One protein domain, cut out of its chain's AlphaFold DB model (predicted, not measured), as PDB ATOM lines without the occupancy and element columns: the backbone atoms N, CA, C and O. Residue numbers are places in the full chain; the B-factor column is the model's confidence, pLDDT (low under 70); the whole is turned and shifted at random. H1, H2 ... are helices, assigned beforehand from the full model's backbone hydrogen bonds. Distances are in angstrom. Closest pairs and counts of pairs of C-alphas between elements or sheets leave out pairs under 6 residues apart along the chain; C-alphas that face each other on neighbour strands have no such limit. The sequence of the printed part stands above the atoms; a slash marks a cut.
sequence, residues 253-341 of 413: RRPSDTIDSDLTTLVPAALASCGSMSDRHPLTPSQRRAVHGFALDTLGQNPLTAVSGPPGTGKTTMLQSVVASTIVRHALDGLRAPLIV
ATOM      1  N   ARG A 253     153.545 -86.844 172.241       75.19
ATOM      2  CA  ARG A 253     153.004 -87.896 173.105       75.19
ATOM      3  C   ARG A 253     152.301 -88.911 172.217       75.19
ATOM      4  O   ARG A 253     151.403 -88.540 171.466       75.19
ATOM      5  N   ARG A 254     152.703 -90.177 172.301       75.62
ATOM      6  CA  ARG A 254     151.989 -91.264 171.625       75.62
ATOM      7  C   ARG A 254     150.893 -91.793 172.553       75.62
ATOM      8  O   ARG A 254     151.204 -92.120 173.700       75.62
ATOM      9  N   PRO A 255     149.631 -91.865 172.103       78.81
ATOM     10  CA  PRO A 255     148.577 -92.532 172.857       78.81
ATOM     11  C   PRO A 255     148.933 -94.008 173.074       78.81
ATOM     12  O   PRO A 255     149.396 -94.679 172.150       78.81
ATOM     13  N   SER A 256     148.773 -94.521 174.294       78.69
ATOM     14  CA  SER A 256     149.240 -95.876 174.621       78.69
ATOM     15  C   SER A 256     148.486 -96.957 173.842       78.69
ATOM     16  O   SER A 256     149.067 -97.968 173.465       78.69
ATOM     17  N   ASP A 257     147.208 -96.731 173.557       78.88
ATOM     18  CA  ASP A 257     146.344 -97.554 172.711       78.88
ATOM     19  C   ASP A 257     146.858 -97.748 171.286       78.88
ATOM     20  O   ASP A 257     146.624 -98.814 170.723       78.88
ATOM     21  N   THR A 258     147.635 -96.802 170.760       81.69
ATOM     22  CA  THR A 258     148.200 -96.909 169.405       81.69
ATOM     23  C   THR A 258     149.422 -97.824 169.309       81.69
ATOM     24  O   THR A 258     149.741 -98.305 168.227       81.69
ATOM     25  N   ILE A 259     150.098 -98.102 170.432       82.88
ATOM     26  CA  ILE A 259     151.384 -98.824 170.449       82.88
ATOM     27  C   ILE A 259     151.232-100.251 169.909       82.88
ATOM     28  O   ILE A 259     152.045-100.691 169.097       82.88
ATOM     29  N   ASP A 260     150.189-100.954 170.354       86.62
ATOM     30  CA  ASP A 260     149.956-102.357 169.995       86.62
ATOM     31  C   ASP A 260     148.963-102.526 168.836       86.62
ATOM     32  O   ASP A 260     148.790-103.639 168.345       86.62
ATOM     33  N   SER A 261     148.266-101.460 168.427       85.75
ATOM     34  CA  SER A 261     147.222-101.537 167.396       85.75
ATOM     35  C   SER A 261     147.757-101.426 165.968       85.75
ATOM     36  O   SER A 261     147.054-101.801 165.033       85.75
ATOM     37  N   ASP A 262     148.965-100.889 165.785       85.31
ATOM     38  CA  ASP A 262     149.607-100.699 164.482       85.31
ATOM     39  C   ASP A 262     150.810-101.646 164.340       85.31
ATOM     40  O   ASP A 262     151.699-101.685 165.190       85.31
ATOM     41  N   LEU A 263     150.863-102.420 163.250       87.88
ATOM     42  CA  LEU A 263     151.975-103.338 162.976       87.88
ATOM     43  C   LEU A 263     153.318-102.609 162.829       87.88
ATOM     44  O   LEU A 263     154.357-103.183 163.159       87.88
ATOM     45  N   THR A 264     153.308-101.356 162.369       86.62
ATOM     46  CA  THR A 264     154.520-100.544 162.195       86.62
ATOM     47  C   THR A 264     155.172-100.165 163.526       86.62
ATOM     48  O   THR A 264     156.386 -99.975 163.567       86.62
ATOM     49  N   THR A 265     154.408-100.118 164.622       85.12
ATOM     50  CA  THR A 265     154.917 -99.886 165.982       85.12
ATOM     51  C   THR A 265     155.063-101.184 166.766       85.12
ATOM     52  O   THR A 265     156.068-101.374 167.452       85.12
ATOM     53  N   LEU A 266     154.108-102.106 166.628       88.81
ATOM     54  CA  LEU A 266     154.086-103.369 167.358       88.81
ATOM     55  C   LEU A 266     155.286-104.250 167.011       88.81
ATOM     56  O   LEU A 266     155.939-104.758 167.919       88.81
ATOM     57  N   VAL A 267     155.590-104.446 165.722       89.75
ATOM     58  CA  VAL A 267     156.659-105.371 165.310       89.75
ATOM     59  C   VAL A 267     158.029-104.907 165.823       89.75
ATOM     60  O   VAL A 267     158.698-105.708 166.484       89.75
ATOM     61  N   PRO A 268     158.454-103.640 165.628       88.31
ATOM     62  CA  PRO A 268     159.709-103.161 166.206       88.31
ATOM     63  C   PRO A 268     159.738-103.250 167.736       88.31
ATOM     64  O   PRO A 268     160.736-103.692 168.302       88.31
ATOM     65  N   ALA A 269     158.644-102.882 168.411       89.19
ATOM     66  CA  ALA A 269     158.575-102.896 169.869       89.19
ATOM     67  C   ALA A 269     158.648-104.316 170.454       89.19
ATOM     68  O   ALA A 269     159.349-104.551 171.444       89.19
ATOM     69  N   ALA A 270     157.966-105.275 169.825       89.56
ATOM     70  CA  ALA A 270     157.977-106.676 170.220       89.56
ATOM     71  C   ALA A 270     159.363-107.302 170.016       89.56
ATOM     72  O   ALA A 270     159.863-107.981 170.909       89.56
ATOM     73  N   LEU A 271     160.023-107.020 168.886       88.81
ATOM     74  CA  LEU A 271     161.395-107.473 168.636       88.81
ATOM     75  C   LEU A 271     162.389-106.861 169.630       88.81
ATOM     76  O   LEU A 271     163.312-107.538 170.080       88.81
ATOM     77  N   ALA A 272     162.208-105.592 169.998       86.62
ATOM     78  CA  ALA A 272     163.039-104.921 170.995       86.62
ATOM     79  C   ALA A 272     162.826-105.473 172.421       86.62
ATOM     80  O   ALA A 272     163.778-105.522 173.204       86.62
ATOM     81  N   SER A 273     161.627-105.973 172.729       89.75
ATOM     82  CA  SER A 273     161.245-106.585 174.015       89.75
ATOM     83  C   SER A 273     161.718-108.042 174.130       89.75
ATOM     84  O   SER A 273     160.932-108.975 174.273       89.75
ATOM     85  N   CYS A 274     163.031-108.236 174.019       89.38
ATOM     86  CA  CYS A 274     163.681-109.533 173.811       89.38
ATOM     87  C   CYS A 274     164.133-110.263 175.088       89.38
ATOM     88  O   CYS A 274     164.760-111.316 174.992       89.38
ATOM     89  N   GLY A 275     163.849-109.727 176.278       88.38
ATOM     90  CA  GLY A 275     164.283-110.319 177.543       88.38
ATOM     91  C   GLY A 275     163.142-110.520 178.533       88.38
ATOM     92  O   GLY A 275     162.292-109.648 178.704       88.38
ATOM     93  N   SER A 276     163.178-111.649 179.241       85.56
ATOM     94  CA  SER A 276     162.343-111.910 180.415       85.56
ATOM     95  C   SER A 276     163.218-112.316 181.594       85.56
ATOM     96  O   SER A 276     164.180-113.061 181.420       85.56
ATOM     97  N   MET A 277     162.872-111.841 182.792       80.12
ATOM     98  CA  MET A 277     163.511-112.296 184.030       80.12
ATOM     99  C   MET A 277     163.006-113.684 184.444       80.12
ATOM    100  O   MET A 277     163.783-114.489 184.936       80.12
ATOM    101  N   SER A 278     161.721-113.990 184.239       76.69
ATOM    102  CA  SER A 278     161.106-115.241 184.697       76.69
ATOM    103  C   SER A 278     160.244-115.880 183.609       76.69
ATOM    104  O   SER A 278     159.656-115.196 182.772       76.69
ATOM    105  N   ASP A 279     160.143-117.203 183.651       76.19
ATOM    106  CA  ASP A 279     159.220-118.027 182.872       76.19
ATOM    107  C   ASP A 279     157.857-118.234 183.566       76.19
ATOM    108  O   ASP A 279     156.927-118.746 182.947       76.19
ATOM    109  N   ARG A 280     157.700-117.806 184.831       76.50
ATOM    110  CA  ARG A 280     156.490-118.044 185.647       76.50
ATOM    111  C   ARG A 280     155.415-116.959 185.527       76.50
ATOM    112  O   ARG A 280     154.241-117.235 185.768       76.50
ATOM    113  N   HIS A 281     155.791-115.724 185.192       77.50
ATOM    114  CA  HIS A 281     154.901-114.559 185.299       77.50
ATOM    115  C   HIS A 281     154.843-113.757 183.990       77.50
ATOM    116  O   HIS A 281     155.604-112.804 183.820       77.50
ATOM    117  N   PRO A 282     153.950-114.117 183.046       84.00
ATOM    118  CA  PRO A 282     153.801-113.369 181.806       84.00
ATOM    119  C   PRO A 282     153.217-111.974 182.062       84.00
ATOM    120  O   PRO A 282     152.345-111.790 182.912       84.00
ATOM    121  N   LEU A 283     153.658-110.994 181.271       88.50
ATOM    122  CA  LEU A 283     153.115-109.638 181.324       88.50
ATOM    123  C   LEU A 283     151.642-109.603 180.911       88.50
ATOM    124  O   LEU A 283     151.253-110.167 179.878       88.50
ATOM    125  N   THR A 284     150.843-108.840 181.658       89.62
ATOM    126  CA  THR A 284     149.485-108.475 181.236       89.62
ATOM    127  C   THR A 284     149.529-107.614 179.964       89.62
ATOM    128  O   THR A 284     150.566-107.010 179.662       89.62
ATOM    129  N   PRO A 285     148.422-107.491 179.204       89.50
ATOM    130  CA  PRO A 285     148.390-106.640 178.012       89.50
ATOM    131  C   PRO A 285     148.825-105.191 178.281       89.50
ATOM    132  O   PRO A 285     149.598-104.630 177.510       89.50
ATOM    133  N   SER A 286     148.404-104.598 179.403       88.69
ATOM    134  CA  SER A 286     148.778-103.222 179.761       88.69
ATOM    135  C   SER A 286     150.254-103.081 180.143       88.69
ATOM    136  O   SER A 286     150.893-102.103 179.759       88.69
ATOM    137  N   GLN A 287     150.824-104.058 180.854       90.31
ATOM    138  CA  GLN A 287     152.252-104.068 181.175       90.31
ATOM    139  C   GLN A 287     153.101-104.240 179.915       90.31
ATOM    140  O   GLN A 287     154.076-103.517 179.732       90.31
ATOM    141  N   ARG A 288     152.708-105.157 179.021       90.94
ATOM    142  CA  ARG A 288     153.383-105.400 177.739       90.94
ATOM    143  C   ARG A 288     153.404-104.147 176.873       90.94
ATOM    144  O   ARG A 288     154.467-103.752 176.411       90.94
ATOM    145  N   ARG A 289     152.265-103.465 176.755       90.06
ATOM    146  CA  ARG A 289     152.147-102.169 176.078       90.06
ATOM    147  C   ARG A 289     153.094-101.116 176.645       90.06
ATOM    148  O   ARG A 289     153.676-100.340 175.897       90.06
ATOM    149  N   ALA A 290     153.266-101.084 177.967       90.38
ATOM    150  CA  ALA A 290     154.195-100.162 178.611       90.38
ATOM    151  C   ALA A 290     155.665-100.506 178.294       90.38
ATOM    152  O   ALA A 290     156.456 -99.596 178.050       90.38
ATOM    153  N   VAL A 291     156.026-101.797 178.232       91.31
ATOM    154  CA  VAL A 291     157.355-102.245 177.764       91.31
ATOM    155  C   VAL A 291     157.568-101.884 176.292       91.31
ATOM    156  O   VAL A 291     158.617-101.354 175.944       91.31
ATOM    157  N   HIS A 292     156.562-102.091 175.441       91.00
ATOM    158  CA  HIS A 292     156.609-101.704 174.032       91.00
ATOM    159  C   HIS A 292     156.783-100.190 173.858       91.00
ATOM    160  O   HIS A 292     157.618 -99.752 173.070       91.00
ATOM    161  N   GLY A 293     156.048 -99.383 174.629       89.56
ATOM    162  CA  GLY A 293     156.198 -97.928 174.644       89.56
ATOM    163  C   GLY A 293     157.610 -97.495 175.024       89.56
ATOM    164  O   GLY A 293     158.215 -96.703 174.308       89.56
ATOM    165  N   PHE A 294     158.166 -98.088 176.087       89.94
ATOM    166  CA  PHE A 294     159.559 -97.867 176.477       89.94
ATOM    167  C   PHE A 294     160.536 -98.225 175.349       89.94
ATOM    168  O   PHE A 294     161.411 -97.430 175.018       89.94
ATOM    169  N   ALA A 295     160.361 -99.390 174.722       88.56
ATOM    170  CA  ALA A 295     161.225 -99.859 173.646       88.56
ATOM    171  C   ALA A 295     161.168 -98.975 172.387       88.56
ATOM    172  O   ALA A 295     162.168 -98.828 171.692       88.56
ATOM    173  N   LEU A 296     160.016 -98.373 172.086       85.44
ATOM    174  CA  LEU A 296     159.888 -97.405 170.993       85.44
ATOM    175  C   LEU A 296     160.510 -96.056 171.345       85.44
ATOM    176  O   LEU A 296     161.072 -95.389 170.477       85.44
ATOM    177  N   ASP A 297     160.401 -95.634 172.604       83.50
ATOM    178  CA  ASP A 297     160.999 -94.384 173.051       83.50
ATOM    179  C   ASP A 297     162.522 -94.450 172.977       83.50
ATOM    180  O   ASP A 297     163.119 -93.498 172.475       83.50
ATOM    181  N   THR A 298     163.146 -95.563 173.383       77.38
ATOM    182  CA  THR A 298     164.611 -95.741 173.366       77.38
ATOM    183  C   THR A 298     165.246 -95.687 171.976       77.38
ATOM    184  O   THR A 298     166.453 -95.475 171.882       77.38
ATOM    185  N   LEU A 299     164.458 -95.799 170.902       70.38
ATOM    186  CA  LEU A 299     164.911 -95.545 169.528       70.38
ATOM    187  C   LEU A 299     165.094 -94.044 169.225       70.38
ATOM    188  O   LEU A 299     165.734 -93.680 168.241       70.38
ATOM    189  N   GLY A 300     164.516 -93.162 170.043       67.00
ATOM    190  CA  GLY A 300     164.623 -91.710 169.927       67.00
ATOM    191  C   GLY A 300     165.759 -91.105 170.758       67.00
ATOM    192  O   GLY A 300     166.359 -91.736 171.624       67.00
ATOM    193  N   GLN A 301     166.043 -89.821 170.533       60.91
ATOM    194  CA  GLN A 301     167.016 -89.075 171.340       60.91
ATOM    195  C   GLN A 301     166.421 -88.713 172.709       60.91
ATOM    196  O   GLN A 301     165.317 -88.176 172.765       60.91
ATOM    197  N   ASN A 302     167.163 -88.949 173.799       58.47
ATOM    198  CA  ASN A 302     166.772 -88.641 175.188       58.47
ATOM    199  C   ASN A 302     165.366 -89.163 175.557       58.47
ATOM    200  O   ASN A 302     164.467 -88.353 175.812       58.47
ATOM    201  N   PRO A 303     165.143 -90.488 175.521       78.50
ATOM    202  CA  PRO A 303     163.832 -91.090 175.728       78.50
ATOM    203  C   PRO A 303     163.277 -90.813 177.125       78.50
ATOM    204  O   PRO A 303     164.000 -90.878 178.117       78.50
ATOM    205  N   LEU A 304     161.975 -90.538 177.198       81.75
ATOM    206  CA  LEU A 304     161.240 -90.437 178.452       81.75
ATOM    207  C   LEU A 304     159.919 -91.179 178.297       81.75
ATOM    208  O   LEU A 304     159.076 -90.765 177.504       81.75
ATOM    209  N   THR A 305     159.730 -92.215 179.107       86.31
ATOM    210  CA  THR A 305     158.508 -93.018 179.117       86.31
ATOM    211  C   THR A 305     157.826 -92.871 180.467       86.31
ATOM    212  O   THR A 305     158.366 -93.268 181.499       86.31
ATOM    213  N   ALA A 306     156.625 -92.297 180.469       85.75
ATOM    214  CA  ALA A 306     155.797 -92.212 181.662       85.75
ATOM    215  C   ALA A 306     154.887 -93.443 181.747       85.75
ATOM    216  O   ALA A 306     154.115 -93.717 180.828       85.75
ATOM    217  N   VAL A 307     154.951 -94.167 182.864       86.25
ATOM    218  CA  VAL A 307     154.106 -95.338 183.123       86.25
ATOM    219  C   VAL A 307     153.260 -95.062 184.356       86.25
ATOM    220  O   VAL A 307     153.788 -94.824 185.441       86.25
ATOM    221  N   SER A 308     151.940 -95.108 184.193       83.56
ATOM    222  CA  SER A 308     150.991 -95.021 185.302       83.56
ATOM    223  C   SER A 308     150.390 -96.394 185.579       83.56
ATOM    224  O   SER A 308     150.071 -97.141 184.655       83.56
ATOM    225  N   GLY A 309     150.230 -96.732 186.856       80.44
ATOM    226  CA  GLY A 309     149.609 -97.982 187.276       80.44
ATOM    227  C   GLY A 309     149.103 -97.890 188.716       80.44
ATOM    228  O   GLY A 309     149.918 -97.604 189.603       80.44
ATOM    229  N   PRO A 310     147.809 -98.160 188.982       77.62
ATOM    230  CA  PRO A 310     147.261 -98.259 190.335       77.62
ATOM    231  C   PRO A 310     148.061 -99.204 191.258       77.62
ATOM    232  O   PRO A 310     148.869-100.017 190.780       77.62
ATOM    233  N   PRO A 311     147.881 -99.127 192.588       72.94
ATOM    234  CA  PRO A 311     148.449-100.108 193.514       72.94
ATOM    235  C   PRO A 311     148.105-101.549 193.094       72.94
ATOM    236  O   PRO A 311     147.016-101.806 192.593       72.94
ATOM    237  N   GLY A 312     149.053-102.483 193.230       71.94
ATOM    238  CA  GLY A 312     148.844-103.901 192.889       71.94
ATOM    239  C   GLY A 312     148.919-104.274 191.398       71.94
ATOM    240  O   GLY A 312     148.851-105.450 191.070       71.94
ATOM    241  N   THR A 313     149.136-103.328 190.477       74.25
ATOM    242  CA  THR A 313     149.150-103.599 189.015       74.25
ATOM    243  C   THR A 313     150.450-104.198 188.456       74.25
ATOM    244  O   THR A 313     150.688-104.168 187.250       74.25
ATOM    245  N   GLY A 314     151.323-104.738 189.312       74.56
ATOM    246  CA  GLY A 314     152.550-105.426 188.883       74.56
ATOM    247  C   GLY A 314     153.573-104.538 188.155       74.56
ATOM    248  O   GLY A 314     154.266-105.006 187.256       74.56
ATOM    249  N   LYS A 315     153.694-103.256 188.540       84.50
ATOM    250  CA  LYS A 315     154.715-102.325 188.004       84.50
ATOM    251  C   LYS A 315     156.132-102.911 188.063       84.50
ATOM    252  O   LYS A 315     156.927-102.702 187.153       84.50
ATOM    253  N   THR A 316     156.426-103.686 189.102       81.62
ATOM    254  CA  THR A 316     157.723-104.340 189.282       81.62
ATOM    255  C   THR A 316     157.994-105.406 188.214       81.62
ATOM    256  O   THR A 316     159.095-105.454 187.678       81.62
ATOM    257  N   THR A 317     156.988-106.190 187.813       84.69
ATOM    258  CA  THR A 317     157.104-107.185 186.728       84.69
ATOM    259  C   THR A 317     157.385-106.520 185.375       84.69
ATOM    260  O   THR A 317     158.198-107.000 184.581       84.69
ATOM    261  N   MET A 318     156.764-105.364 185.121       88.38
ATOM    262  CA  MET A 318     157.066-104.548 183.942       88.38
ATOM    263  C   MET A 318     158.518-104.041 183.972       88.38
ATOM    264  O   MET A 318     159.236-104.197 182.985       88.38
ATOM    265  N   LEU A 319     158.982-103.529 185.119       89.19
ATOM    266  CA  LEU A 319     160.360-103.059 185.291       89.19
ATOM    267  C   LEU A 319     161.390-104.184 185.083       89.19
ATOM    268  O   LEU A 319     162.391-103.975 184.403       89.19
ATOM    269  N   GLN A 320     161.124-105.388 185.598       88.00
ATOM    270  CA  GLN A 320     161.953-106.574 185.351       88.00
ATOM    271  C   GLN A 320     162.122-106.850 183.850       88.00
ATOM    272  O   GLN A 320     163.233-107.120 183.395       88.00
ATOM    273  N   SER A 321     161.039-106.746 183.075       90.12
ATOM    274  CA  SER A 321     161.060-106.994 181.627       90.12
ATOM    275  C   SER A 321     161.829-105.917 180.862       90.12
ATOM    276  O   SER A 321     162.573-106.235 179.935       90.12
ATOM    277  N   VAL A 322     161.712-104.652 181.285       91.12
ATOM    278  CA  VAL A 322     162.515-103.539 180.754       91.12
ATOM    279  C   VAL A 322     164.007-103.783 180.990       91.12
ATOM    280  O   VAL A 322     164.803-103.704 180.053       91.12
ATOM    281  N   VAL A 323     164.392-104.127 182.222       90.75
ATOM    282  CA  VAL A 323     165.792-104.390 182.584       90.75
ATOM    283  C   VAL A 323     166.341-105.600 181.825       90.75
ATOM    284  O   VAL A 323     167.401-105.496 181.209       90.75
ATOM    285  N   ALA A 324     165.608-106.719 181.797       90.19
ATOM    286  CA  ALA A 324     166.018-107.917 181.066       90.19
ATOM    287  C   ALA A 324     166.188-107.640 179.569       90.19
ATOM    288  O   ALA A 324     167.232-107.959 179.005       90.19
ATOM    289  N   SER A 325     165.203-106.997 178.935       91.81
ATOM    290  CA  SER A 325     165.273-106.661 177.508       91.81
ATOM    291  C   SER A 325     166.443-105.729 177.200       91.81
ATOM    292  O   SER A 325     167.122-105.923 176.198       91.81
ATOM    293  N   THR A 326     166.736-104.765 178.079       91.81
ATOM    294  CA  THR A 326     167.878-103.852 177.908       91.81
ATOM    295  C   THR A 326     169.206-104.608 177.961       91.81
ATOM    296  O   THR A 326     170.063-104.387 177.106       91.81
ATOM    297  N   ILE A 327     169.380-105.524 178.921       91.06
ATOM    298  CA  ILE A 327     170.601-106.337 179.056       91.06
ATOM    299  C   ILE A 327     170.774-107.268 177.850       91.06
ATOM    300  O   ILE A 327     171.844-107.282 177.243       91.06
ATOM    301  N   VAL A 328     169.723-108.010 177.475       91.81
ATOM    302  CA  VAL A 328     169.755-108.938 176.331       91.81
ATOM    303  C   VAL A 328     170.060-108.186 175.039       91.81
ATOM    304  O   VAL A 328     170.921-108.616 174.279       91.81
ATOM    305  N   ARG A 329     169.424-107.031 174.816       90.69
ATOM    306  CA  ARG A 329     169.676-106.194 173.641       90.69
ATOM    307  C   ARG A 329     171.135-105.750 173.556       90.69
ATOM    308  O   ARG A 329     171.746-105.940 172.513       90.69
ATOM    309  N   HIS A 330     171.717-105.243 174.647       92.38
ATOM    310  CA  HIS A 330     173.134-104.857 174.658       92.38
ATOM    311  C   HIS A 330     174.053-106.040 174.336       92.38
ATOM    312  O   HIS A 330     175.012-105.868 173.591       92.38
ATOM    313  N   ALA A 331     173.750-107.238 174.850       92.56
ATOM    314  CA  ALA A 331     174.526-108.436 174.542       92.56
ATOM    315  C   ALA A 331     174.414-108.841 173.060       92.56
ATOM    316  O   ALA A 331     175.433-109.124 172.434       92.56
ATOM    317  N   LEU A 332     173.200-108.832 172.495       91.81
ATOM    318  CA  LEU A 332     172.958-109.137 171.078       91.81
ATOM    319  C   LEU A 332     173.648-108.138 170.142       91.81
ATOM    320  O   LEU A 332     174.175-108.536 169.106       91.81
ATOM    321  N   ASP A 333     173.683-106.866 170.530       92.06
ATOM    322  CA  ASP A 333     174.294-105.789 169.749       92.06
ATOM    323  C   ASP A 333     175.818-105.669 169.994       92.06
ATOM    324  O   ASP A 333     176.473-104.783 169.443       92.06
ATOM    325  N   GLY A 334     176.407-106.535 170.833       94.94
ATOM    326  CA  GLY A 334     177.838-106.510 171.166       94.94
ATOM    327  C   GLY A 334     178.281-105.267 171.952       94.94
ATOM    328  O   GLY A 334     179.459-104.901 171.936       94.94
ATOM    329  N   LEU A 335     177.347-104.594 172.625       93.69
ATOM    330  CA  LEU A 335     177.593-103.404 173.434       93.69
ATOM    331  C   LEU A 335     178.042-103.778 174.853       93.69
ATOM    332  O   LEU A 335     177.864-104.897 175.334       93.69
ATOM    333  N   ARG A 336     178.615-102.804 175.567       93.25
ATOM    334  CA  ARG A 336     178.918-102.966 176.997       93.25
ATOM    335  C   ARG A 336     177.628-103.167 177.790       93.25
ATOM    336  O   ARG A 336     176.596-102.606 177.435       93.25
ATOM    337  N   ALA A 337     177.713-103.908 178.895       89.00
ATOM    338  CA  ALA A 337     176.584-104.067 179.806       89.00
ATOM    339  C   ALA A 337     176.039-102.686 180.243       89.00
ATOM    340  O   ALA A 337     176.833-101.810 180.604       89.00
ATOM    341  N   PRO A 338     174.712-102.472 180.197       90.69
ATOM    342  CA  PRO A 338     174.112-101.186 180.531       90.69
ATOM    343  C   PRO A 338     174.224-100.902 182.032       90.69
ATOM    344  O   PRO A 338     174.027-101.794 182.856       90.69
ATOM    345  N   LEU A 339     174.470 -99.639 182.394       90.12
ATOM    346  CA  LEU A 339     174.308 -99.168 183.770       90.12
ATOM    347  C   LEU A 339     172.857 -98.726 183.979       90.12
ATOM    348  O   LEU A 339     172.385 -97.810 183.308       90.12
ATOM    349  N   ILE A 340     172.164 -99.365 184.918       89.44
ATOM    350  CA  ILE A 340     170.763 -99.080 185.237       89.44
ATOM    351  C   ILE A 340     170.697 -98.594 186.681       89.44
ATOM    352  O   ILE A 340     171.102 -99.306 187.596       89.44
ATOM    353  N   VAL A 341     170.181 -97.381 186.878       89.88
ATOM    354  CA  VAL A 341     170.054 -96.759 188.201       89.88
ATOM    355  C   VAL A 341     168.577 -96.668 188.565       89.88
ATOM    356  O   VAL A 341     167.805 -95.988 187.891       89.88
TER     357      VAL A 341
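What this domain is: This is residues 253 to 341 of the 413 residues of an uncharacterized protein of Gordonia desulfuricans (UniProt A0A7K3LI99). The longest helix, H4, packs by its first part, residues 315 to 322, on the middle helix H3, while H2 crosses H3 and short H1 packs on it too. The printed part has 89 residues with four named helices, H1 to H4 in chain order, and no named strand: all helix. It is compact, with a radius of gyration of the C-alphas of 12.7 A and spans of 34 by 29 by 23 A.

How they stand to each other: H4, residues 315 to 332, touches H3, residues 285 to 297, at a steep tilt of 43 degrees, the same way; the closest C-alphas, of Gln 287 and Met 318, are 5.6 A apart. H3, the hub, touches H2, residues 263 to 272, about perpendicular at 86 degrees, the closest C-alphas being Ala 269 and His 292, 4.8 A. H3 touches H1, residues 256 to 259, closest at C-alphas 293 and 259, 6.4 A. O i to N i+4 pairs are within hydrogen-bond range throughout H3 and H4, 5 of 6 in H2; H1 is too short.

Where its parts are: From first to last C-alpha H4 measures 25.8 A, H3 18.3 A, H2 13.8 A. H1 begins at C-alpha 256 (149.240, -95.876, 174.621); H4 ends at C-alpha 332 (172.958, -109.137, 171.078).

The domain as a whole: The printed part has no cut. Links H2 to H3 and H3 to H4 are long. Residues 300 to 302 have pLDDT under 70.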